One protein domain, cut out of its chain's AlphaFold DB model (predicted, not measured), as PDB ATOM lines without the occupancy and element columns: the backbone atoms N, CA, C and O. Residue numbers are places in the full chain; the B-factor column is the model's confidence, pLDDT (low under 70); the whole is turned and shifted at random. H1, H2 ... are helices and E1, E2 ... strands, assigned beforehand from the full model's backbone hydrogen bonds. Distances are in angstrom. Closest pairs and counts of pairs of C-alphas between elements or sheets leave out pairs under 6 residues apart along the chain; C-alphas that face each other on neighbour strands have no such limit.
ATOM      1  N   GLU A   2      32.186   3.079 -60.116       46.34
ATOM      2  CA  GLU A   2      30.906   3.553 -59.585       46.34
ATOM      3  C   GLU A   2      31.236   4.251 -58.270       46.34
ATOM      4  O   GLU A   2      31.675   3.614 -57.311       46.34
ATOM      5  N   SER A   3      31.180   5.583 -58.281       56.09
ATOM      6  CA  SER A   3      31.479   6.386 -57.103       56.09
ATOM      7  C   SER A   3      30.431   6.094 -56.039       56.09
ATOM      8  O   SER A   3      29.248   6.359 -56.257       56.09
ATOM      9  N   LEU A   4      30.867   5.571 -54.891       60.38
ATOM     10  CA  LEU A   4      30.051   5.583 -53.679       60.38
ATOM     11  C   LEU A   4      29.468   6.985 -53.452       60.38
ATOM     12  O   LEU A   4      30.185   7.967 -53.683       60.38
ATOM     13  N   PRO A   5      28.227   7.099 -52.945       57.88
ATOM     14  CA  PRO A   5      27.794   8.345 -52.332       57.88
ATOM     15  C   PRO A   5      28.821   8.770 -51.275       57.88
ATOM     16  O   PRO A   5      29.422   7.936 -50.595       57.88
ATOM     17  N   CYS A   6      29.053  10.079 -51.168       56.88
ATOM     18  CA  CYS A   6      30.112  10.621 -50.320       56.88
ATOM     19  C   CYS A   6      29.975  10.273 -48.835       56.88
ATOM     20  O   CYS A   6      30.978  10.315 -48.115       56.88
ATOM     21  N   ASP A   7      28.767   9.911 -48.404       57.66
ATOM     22  CA  ASP A   7      28.498   9.407 -47.070       57.66
ATOM     23  C   ASP A   7      27.943   7.974 -47.120       57.66
ATOM     24  O   ASP A   7      26.843   7.718 -47.604       57.66
ATOM     25  N   THR A   8      28.737   7.031 -46.621       60.53
ATOM     26  CA  THR A   8      28.406   5.604 -46.507       60.53
ATOM     27  C   THR A   8      27.817   5.232 -45.146       60.53
ATOM     28  O   THR A   8      27.393   4.091 -44.956       60.53
ATOM     29  N   ARG A   9      27.737   6.191 -44.209       61.19
ATOM     30  CA  ARG A   9      27.343   5.977 -42.802       61.19
ATOM     31  C   ARG A   9      25.851   5.717 -42.595       61.19
ATOM     32  O   ARG A   9      25.434   5.437 -41.475       61.19
ATOM     33  N   LEU A  10      25.052   5.768 -43.663       68.25
ATOM     34  CA  LEU A  10      23.655   5.336 -43.638       68.25
ATOM     35  C   LEU A  10      23.514   3.815 -43.511       68.25
ATOM     36  O   LEU A  10      22.462   3.357 -43.083       68.25
ATOM     37  N   ALA A  11      24.541   3.022 -43.837       80.19
ATOM     38  CA  ALA A  11      24.448   1.568 -43.735       80.19
ATOM     39  C   ALA A  11      24.169   1.117 -42.278       80.19
ATOM     40  O   ALA A  11      24.940   1.462 -41.376       80.19
ATOM     41  N   PRO A  12      23.123   0.301 -42.023       79.88
ATOM     42  CA  PRO A  12      22.786  -0.154 -40.668       79.88
ATOM     43  C   PRO A  12      23.856  -1.040 -40.027       79.88
ATOM     44  O   PRO A  12      23.889  -1.194 -38.802       79.88
ATOM     45  N   TYR A  13      24.718  -1.638 -40.849       84.31
ATOM     46  CA  TYR A  13      25.793  -2.524 -40.429       84.31
ATOM     47  C   TYR A  13      27.140  -1.999 -40.899       84.31
ATOM     48  O   TYR A  13      27.252  -1.411 -41.978       84.31
ATOM     49  N   ARG A  14      28.177  -2.261 -40.100       84.69
ATOM     50  CA  ARG A  14      29.550  -1.889 -40.425       84.69
ATOM     51  C   ARG A  14      30.525  -3.006 -40.102       84.69
ATOM     52  O   ARG A  14      30.458  -3.655 -39.056       84.69
ATOM     53  N   VAL A  15      31.484  -3.176 -40.999       86.75
ATOM     54  CA  VAL A  15      32.623  -4.072 -40.847       86.75
ATOM     55  C   VAL A  15      33.894  -3.302 -41.137       86.75
ATOM     56  O   VAL A  15      34.052  -2.726 -42.210       86.75
ATOM     57  N   GLU A  16      34.837  -3.347 -40.204       84.94
ATOM     58  CA  GLU A  16      36.198  -2.885 -40.442       84.94
ATOM     59  C   GLU A  16      37.145  -4.083 -40.439       84.94
ATOM     60  O   GLU A  16      37.192  -4.841 -39.472       84.94
ATOM     61  N   VAL A  17      37.900  -4.260 -41.523       82.31
ATOM     62  CA  VAL A  17      38.872  -5.353 -41.661       82.31
ATOM     63  C   VAL A  17      40.219  -4.773 -42.033       82.31
ATOM     64  O   VAL A  17      40.320  -3.921 -42.911       82.31
ATOM     65  N   GLU A  18      41.282  -5.255 -41.407       79.88
ATOM     66  CA  GLU A  18      42.629  -4.982 -41.891       79.88
ATOM     67  C   GLU A  18      42.974  -5.968 -43.005       79.88
ATOM     68  O   GLU A  18      42.910  -7.181 -42.816       79.88
ATOM     69  N   SER A  19      43.337  -5.460 -44.180       66.50
ATOM     70  CA  SER A  19      43.762  -6.308 -45.291       66.50
ATOM     71  C   SER A  19      44.918  -5.686 -46.068       66.50
ATOM     72  O   SER A  19      45.077  -4.466 -46.133       66.50
ATOM     73  N   MET A  20      45.748  -6.539 -46.671       64.88
ATOM     74  CA  MET A  20      46.694  -6.117 -47.710       64.88
ATOM     75  C   MET A  20      45.975  -5.798 -49.022       64.88
ATOM     76  O   MET A  20      46.372  -4.873 -49.722       64.88
ATOM     77  N   LEU A  21      44.931  -6.560 -49.361       68.56
ATOM     78  CA  LEU A  21      44.155  -6.389 -50.586       68.56
ATOM     79  C   LEU A  21      42.668  -6.637 -50.296       68.56
ATOM     80  O   LEU A  21      42.332  -7.653 -49.676       68.56
ATOM     81  N   PRO A  22      41.754  -5.757 -50.729       70.19
ATOM     82  CA  PRO A  22      40.328  -6.029 -50.612       70.19
ATOM     83  C   PRO A  22      39.965  -7.279 -51.442       70.19
ATOM     84  O   PRO A  22      40.417  -7.416 -52.585       70.19
ATOM     85  N   PRO A  23      39.155  -8.213 -50.913       73.12
ATOM     86  CA  PRO A  23      38.728  -9.395 -51.649       73.12
ATOM     87  C   PRO A  23      37.930  -8.990 -52.895       73.12
ATOM     88  O   PRO A  23      36.865  -8.379 -52.811       73.12
ATOM     89  N   SER A  24      38.425  -9.379 -54.071       73.31
ATOM     90  CA  SER A  24      37.884  -8.953 -55.372       73.31
ATOM     91  C   SER A  24      36.418  -9.333 -55.592       73.31
ATOM     92  O   SER A  24      35.683  -8.594 -56.240       73.31
ATOM     93  N   LYS A  25      35.966 -10.458 -55.025       75.44
ATOM     94  CA  LYS A  25      34.555 -10.878 -55.061       75.44
ATOM     95  C   LYS A  25      33.634  -9.912 -54.312       75.44
ATOM     96  O   LYS A  25      32.512  -9.702 -54.745       75.44
ATOM     97  N   LEU A  26      34.114  -9.319 -53.220       73.69
ATOM     98  CA  LEU A  26      33.331  -8.388 -52.410       73.69
ATOM     99  C   LEU A  26      33.180  -7.045 -53.133       73.69
ATOM    100  O   LEU A  26      32.086  -6.501 -53.167       73.69
ATOM    101  N   LEU A  27      34.236  -6.579 -53.809       72.56
ATOM    102  CA  LEU A  27      34.169  -5.375 -54.648       72.56
ATOM    103  C   LEU A  27      33.295  -5.556 -55.895       72.56
ATOM    104  O   LEU A  27      32.641  -4.611 -56.314       72.56
ATOM    105  N   LYS A  28      33.265  -6.757 -56.486       76.06
ATOM    106  CA  LYS A  28      32.385  -7.065 -57.630       76.06
ATOM    107  C   LYS A  28      30.900  -7.051 -57.270       76.06
ATOM    108  O   LYS A  28      30.084  -6.769 -58.135       76.06
ATOM    109  N   ASN A  29      30.575  -7.377 -56.022       75.19
ATOM    110  CA  ASN A  29      29.204  -7.413 -55.522       75.19
ATOM    111  C   ASN A  29      28.815  -6.122 -54.785       75.19
ATOM    112  O   ASN A  29      27.716  -6.046 -54.239       75.19
ATOM    113  N   ALA A  30      29.719  -5.145 -54.706       74.38
ATOM    114  CA  ALA A  30      29.454  -3.886 -54.038       74.38
ATOM    115  C   ALA A  30      28.556  -3.005 -54.907       74.38
ATOM    116  O   ALA A  30      28.784  -2.881 -56.107       74.38
ATOM    117  N   THR A  31      27.584  -2.348 -54.278       75.31
ATOM    118  CA  THR A  31      26.760  -1.301 -54.903       75.31
ATOM    119  C   THR A  31      27.609  -0.079 -55.275       75.31
ATOM    120  O   THR A  31      27.247   0.704 -56.143       75.31
ATOM    121  N   GLY A  32      28.753   0.091 -54.609       71.75
ATOM    122  CA  GLY A  32      29.784   1.065 -54.946       71.75
ATOM    123  C   GLY A  32      31.017   0.871 -54.068       71.75
ATOM    124  O   GLY A  32      30.925   0.298 -52.976       71.75
ATOM    125  N   TYR A  33      32.174   1.363 -54.521       71.81
ATOM    126  CA  TYR A  33      33.392   1.396 -53.706       71.81
ATOM    127  C   TYR A  33      34.247   2.649 -53.947       71.81
ATOM    128  O   TYR A  33      34.209   3.269 -55.010       71.81
ATOM    129  N   ARG A  34      35.055   3.007 -52.948       72.56
ATOM    130  CA  ARG A  34      35.992   4.135 -52.947       72.56
ATOM    131  C   ARG A  34      37.354   3.665 -52.462       72.56
ATOM    132  O   ARG A  34      37.452   2.857 -51.542       72.56
ATOM    133  N   LEU A  35      38.399   4.200 -53.085       68.56
ATOM    134  CA  LEU A  35      39.792   3.971 -52.717       68.56
ATOM    135  C   LEU A  35      40.374   5.289 -52.204       68.56
ATOM    136  O   LEU A  35      40.365   6.273 -52.940       68.56
ATOM    137  N   ASP A  36      40.872   5.307 -50.969       65.62
ATOM    138  CA  ASP A  36      41.495   6.491 -50.370       65.62
ATOM    139  C   ASP A  36      42.731   6.110 -49.548       65.62
ATOM    140  O   ASP A  36      42.629   5.408 -48.544       65.62
ATOM    141  N   ASP A  37      43.914   6.532 -50.002       64.75
ATOM    142  CA  ASP A  37      45.212   6.282 -49.351       64.75
ATOM    143  C   ASP A  37      45.402   4.822 -48.867       64.75
ATOM    144  O   ASP A  37      45.801   4.536 -47.736       64.75
ATOM    145  N   GLY A  38      45.035   3.864 -49.729       59.97
ATOM    146  CA  GLY A  38      45.112   2.421 -49.456       59.97
ATOM    147  C   GLY A  38      44.008   1.853 -48.564       59.97
ATOM    148  O   GLY A  38      44.003   0.647 -48.315       59.97
ATOM    149  N   LYS A  39      43.067   2.680 -48.104       70.50
ATOM    150  CA  LYS A  39      41.792   2.226 -47.547       70.50
ATOM    151  C   LYS A  39      40.801   1.983 -48.670       70.50
ATOM    152  O   LYS A  39      40.779   2.716 -49.658       70.50
ATOM    153  N   VAL A  40      39.971   0.964 -48.497       74.00
ATOM    154  CA  VAL A  40      38.873   0.679 -49.421       74.00
ATOM    155  C   VAL A  40      37.578   0.693 -48.646       74.00
ATOM    156  O   VAL A  40      37.413  -0.091 -47.721       74.00
ATOM    157  N   GLU A  41      36.668   1.571 -49.022       77.94
ATOM    158  CA  GLU A  41      35.314   1.608 -48.479       77.94
ATOM    159  C   GLU A  41      34.366   1.070 -49.546       77.94
ATOM    160  O   GLU A  41      34.519   1.387 -50.726       77.94
ATOM    161  N   ALA A  42      33.427   0.218 -49.157       79.06
ATOM    162  CA  ALA A  42      32.457  -0.392 -50.056       79.06
ATOM    163  C   ALA A  42      31.107  -0.538 -49.355       79.06
ATOM    164  O   ALA A  42      31.059  -0.869 -48.173       79.06
ATOM    165  N   ILE A  43      30.015  -0.348 -50.093       81.62
ATOM    166  CA  ILE A  43      28.675  -0.731 -49.640       81.62
ATOM    167  C   ILE A  43      28.329  -2.056 -50.303       81.62
ATOM    168  O   ILE A  43      28.366  -2.161 -51.530       81.62
ATOM    169  N   VAL A  44      27.985  -3.059 -49.501       83.38
ATOM    170  CA  VAL A  44      27.613  -4.387 -49.995       83.38
ATOM    171  C   VAL A  44      26.234  -4.807 -49.494       83.38
ATOM    172  O   VAL A  44      25.868  -4.493 -48.357       83.38
ATOM    173  N   PRO A  45      25.474  -5.553 -50.311       82.44
ATOM    174  CA  PRO A  45      24.268  -6.212 -49.845       82.44
ATOM    175  C   PRO A  45      24.625  -7.349 -48.879       82.44
ATOM    176  O   PRO A  45      25.619  -8.059 -49.045       82.44
ATOM    177  N   GLY A  46      23.770  -7.546 -47.884       83.12
ATOM    178  CA  GLY A  46      23.933  -8.514 -46.810       83.12
ATOM    179  C   GLY A  46      24.236  -7.863 -45.464       83.12
ATOM    180  O   GLY A  46      24.655  -6.710 -45.372       83.12
ATOM    181  N   ARG A  47      24.014  -8.642 -44.404       84.81
ATOM    182  CA  ARG A  47      24.381  -8.298 -43.032       84.81
ATOM    183  C   ARG A  47      25.752  -8.889 -42.733       84.81
ATOM    184  O   ARG A  47      25.872 -10.091 -42.503       84.81
ATOM    185  N   LEU A  48      26.780  -8.052 -42.745       81.56
ATOM    186  CA  LEU A  48      28.124  -8.412 -42.314       81.56
ATOM    187  C   LEU A  48      28.462  -7.590 -41.064       81.56
ATOM    188  O   LEU A  48      28.147  -6.407 -40.981       81.56
ATOM    189  N   ILE A 110      22.142  -4.062 -45.566       83.44
ATOM    190  CA  ILE A 110      23.198  -3.310 -46.248       83.44
ATOM    191  C   ILE A 110      24.339  -3.079 -45.261       83.44
ATOM    192  O   ILE A 110      24.113  -2.631 -44.138       83.44
ATOM    193  N   THR A 111      25.569  -3.376 -45.679       84.56
ATOM    194  CA  THR A 111      26.755  -3.208 -44.838       84.56
ATOM    195  C   THR A 111      27.768  -2.267 -45.472       84.56
ATOM    196  O   THR A 111      28.145  -2.439 -46.632       84.56
ATOM    197  N   GLU A 112      28.273  -1.326 -44.677       85.44
ATOM    198  CA  GLU A 112      29.493  -0.582 -44.968       85.44
ATOM    199  C   GLU A 112      30.713  -1.435 -44.594       85.44
ATOM    200  O   GLU A 112      30.900  -1.833 -43.444       85.44
ATOM    201  N   VAL A 113      31.573  -1.711 -45.568       84.44
ATOM    202  CA  VAL A 113      32.820  -2.447 -45.372       84.44
ATOM    203  C   VAL A 113      33.989  -1.496 -45.572       84.44
ATOM    204  O   VAL A 113      34.176  -0.956 -46.659       84.44
ATOM    205  N   SER A 114      34.804  -1.326 -44.534       84.12
ATOM    206  CA  SER A 114      36.040  -0.548 -44.570       84.12
ATOM    207  C   SER A 114      37.249  -1.475 -44.445       84.12
ATOM    208  O   SER A 114      37.503  -2.067 -43.395       84.12
ATOM    209  N   PHE A 115      38.021  -1.603 -45.520       81.31
ATOM    210  CA  PHE A 115      39.321  -2.260 -45.515       81.31
ATOM    211  C   PHE A 115      40.398  -1.247 -45.154       81.31
ATOM    212  O   PHE A 115      40.709  -0.352 -45.941       81.31
ATOM    213  N   LYS A 116      40.996  -1.397 -43.975       78.94
ATOM    214  CA  LYS A 116      42.168  -0.619 -43.573       78.94
ATOM    215  C   LYS A 116      43.435  -1.284 -44.119       78.94
ATOM    216  O   LYS A 116      43.532  -2.514 -44.081       78.94
ATOM    217  N   PRO A 117      44.421  -0.503 -44.595       72.31
ATOM    218  CA  PRO A 117      45.677  -1.066 -45.053       72.31
ATOM    219  C   PRO A 117      46.376  -1.740 -43.876       72.31
ATOM    220  O   PRO A 117      46.596  -1.120 -42.832       72.31
ATOM    221  N   SER A 118      46.746  -3.003 -44.067       74.31
ATOM    222  CA  SER A 118      47.585  -3.732 -43.112       74.31
ATOM    223  C   SER A 118      48.880  -2.955 -42.787       74.31
ATOM    224  O   SER A 118      49.368  -2.202 -43.639       74.31
ATOM    225  N   PRO A 119      49.486  -3.144 -41.598       72.62
ATOM    226  CA  PRO A 119      50.699  -2.433 -41.182       72.62
ATOM    227  C   PRO A 119      51.825  -2.332 -42.233       72.62
ATOM    228  O   PRO A 119      52.300  -1.216 -42.452       72.62
ATOM    229  N   PRO A 120      52.227  -3.407 -42.950       73.12
ATOM    230  CA  PRO A 120      53.268  -3.300 -43.977       73.12
ATOM    231  C   PRO A 120      52.862  -2.395 -45.149       73.12
ATOM    232  O   PRO A 120      53.656  -1.562 -45.584       73.12
ATOM    233  N   LEU A 121      51.615  -2.486 -45.624       67.62
ATOM    234  CA  LEU A 121      51.104  -1.606 -46.680       67.62
ATOM    235  C   LEU A 121      51.005  -0.155 -46.187       67.62
ATOM    236  O   LEU A 121      51.377   0.775 -46.898       67.62
ATOM    237  N   LYS A 122      50.580   0.043 -44.936       69.62
ATOM    238  CA  LYS A 122      50.492   1.352 -44.283       69.62
ATOM    239  C   LYS A 122      51.858   2.038 -44.180       69.62
ATOM    240  O   LYS A 122      51.939   3.250 -44.369       69.62
ATOM    241  N   TRP A 123      52.932   1.296 -43.908       72.56
ATOM    242  CA  TRP A 123      54.293   1.843 -43.881       72.56
ATOM    243  C   TRP A 123      54.783   2.253 -45.263       72.56
ATOM    244  O   TRP A 123      55.328   3.344 -45.402       72.56
ATOM    245  N   VAL A 124      54.548   1.422 -46.283       74.81
ATOM    246  CA  VAL A 124      54.919   1.738 -47.671       74.81
ATOM    247  C   VAL A 124      54.172   2.976 -48.164       74.81
ATOM    248  O   VAL A 124      54.788   3.882 -48.723       74.81
ATOM    249  N   LEU A 125      52.864   3.060 -47.907       69.88
ATOM    250  CA  LEU A 125      52.050   4.221 -48.270       69.88
ATOM    251  C   LEU A 125      52.503   5.481 -47.529       69.88
ATOM    252  O   LEU A 125      52.708   6.517 -48.155       69.88
ATOM    253  N   ARG A 126      52.784   5.387 -46.222       70.88
ATOM    254  CA  ARG A 126      53.342   6.506 -45.452       70.88
ATOM    255  C   ARG A 126      54.708   6.939 -45.986       70.88
ATOM    256  O   ARG A 126      54.928   8.134 -46.139       70.88
ATOM    257  N   ALA A 127      55.610   6.007 -46.285       70.25
ATOM    258  CA  ALA A 127      56.929   6.317 -46.834       70.25
ATOM    259  C   ALA A 127      56.818   6.999 -48.203       70.25
ATOM    260  O   ALA A 127      57.472   8.013 -48.436       70.25
ATOM    261  N   ARG A 128      55.933   6.504 -49.076       76.69
ATOM    262  CA  ARG A 128      55.620   7.135 -50.361       76.69
ATOM    263  C   ARG A 128      55.080   8.551 -50.175       76.69
ATOM    264  O   ARG A 128      55.544   9.453 -50.862       76.69
ATOM    265  N   ASN A 129      54.132   8.754 -49.263       70.19
ATOM    266  CA  ASN A 129      53.525  10.066 -49.031       70.19
ATOM    267  C   ASN A 129      54.546  11.053 -48.452       70.19
ATOM    268  O   ASN A 129      54.626  12.182 -48.919       70.19
ATOM    269  N   VAL A 130      55.391  10.614 -47.514       73.56
ATOM    270  CA  VAL A 130      56.507  11.415 -46.984       73.56
ATOM    271  C   VAL A 130      57.513  11.753 -48.084       73.56
ATOM    272  O   VAL A 130      57.949  12.894 -48.179       73.56
ATOM    273  N   PHE A 131      57.852  10.798 -48.951       71.94
ATOM    274  CA  PHE A 131      58.771  11.018 -50.066       71.94
ATOM    275  C   PHE A 131      58.198  11.981 -51.116       71.94
ATOM    276  O   PHE A 131      58.891  12.885 -51.575       71.94
ATOM    277  N   MET A 132      56.918  11.837 -51.461       70.00
ATOM    278  CA  MET A 132      56.231  12.759 -52.365       70.00
ATOM    279  C   MET A 132      56.112  14.157 -51.758       70.00
ATOM    280  O   MET A 132      56.398  15.131 -52.447       70.00
ATOM    281  N   ALA A 133      55.776  14.268 -50.472       64.25
ATOM    282  CA  ALA A 133      55.752  15.543 -49.759       64.25
ATOM    283  C   ALA A 133      57.146  16.192 -49.712       64.25
ATOM    284  O   ALA A 133      57.279  17.397 -49.913       64.25
ATOM    285  N   PHE A 134      58.198  15.393 -49.527       68.12
ATOM    286  CA  PHE A 134      59.582  15.856 -49.590       68.12
ATOM    287  C   PHE A 134      59.935  16.405 -50.983       68.12
ATOM    288  O   PHE A 134      60.435  17.525 -51.081       68.12
TER     289      PHE A 134
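This is residues 2 to 48 and 110 to 134 of the 275 residues of the protein "Hypothetical membrane protein" of Thermococcus kodakarensis (strain ATCC BAA-918 / JCM 12380 / KOD1) (UniProt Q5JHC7). One twisted sheet of four strands makes the body, and a longer helix, H2, follows the end of E4 and leads away beyond the strands' ends, adding to the length. A short helix, H1, sits in the turn that takes the chain from edge strand E1 to edge strand E2, while unnamed residues 2 to 12 pass from the E2 side to the start of E1. The 72 printed residues hold four named strands and two named helices, in the order E1 H1 E2 E3 E4 H2; the sheet runs E1 E4 E3 E2 and is mixed. The class is mixed, helices and strands. The whole is only just compact, close to loose, with a radius of gyration of the C-alphas of 13.3 A, and elongated, spanning 41 by 21 by 19 A.

Edge strand E1, residues 13 to 19, is parallel to E4, residues 110 to 117, at 23 degrees; N 15 and O 112 are 2.9 A apart, within hydrogen-bond range. H1, residues 24 to 28, only grazes the sheet with its residues 26 to 28. The closest C-alphas of H1 and E3, residues 39 to 45, are those of Leu 27 and Ala 42, 7.0 A apart. E2, residues 32 to 36, forms a hairpin with E3, antiparallel at 169 degrees, with N 34 and O 41 2.8 A apart. E4 and E3 are antiparallel at 161 degrees, with N 115 and O 40 2.7 A apart. E1, H1 and E2 form a split strand-helix-strand unit, two strands running the same way with a helix between them in the chain and E4 and E3 between them in the sheet; its crossover is right-handed. E1 and E2 are apart. H2, residues 119 to 134, only grazes the sheet with its residues 119 to 125, and is apart from H1. In H1 and H2 every O i to N i+4 pair is within hydrogen-bond range.

E1 begins at C-alpha 13, (25.793, -2.524, -40.429), and is 19.0 A long. H1 measures 6.2 A, E2 13.7 A and E3 19.6 A. E4 begins at C-alpha 110, (23.198, -3.310, -46.248), and is 22.6 A long. H2 is 22.0 A long and ends at C-alpha 134, (59.582, 15.856, -49.590).

The two C-alphas farthest apart, those of Gly 46 and Phe 134, are 43.3 A apart. Residues 49 to 109 are not printed, and C-alphas 48 and 110 are 8.1 A apart across this cut, in the link from E3 to E4. The links E1 to H1, H1 to E2, E2 to E3 and E4 to H2 are tight. The mean pLDDT of the printed part is 73.1; 21 residues are under 70, among them residues 2 to 10 and 35 to 38.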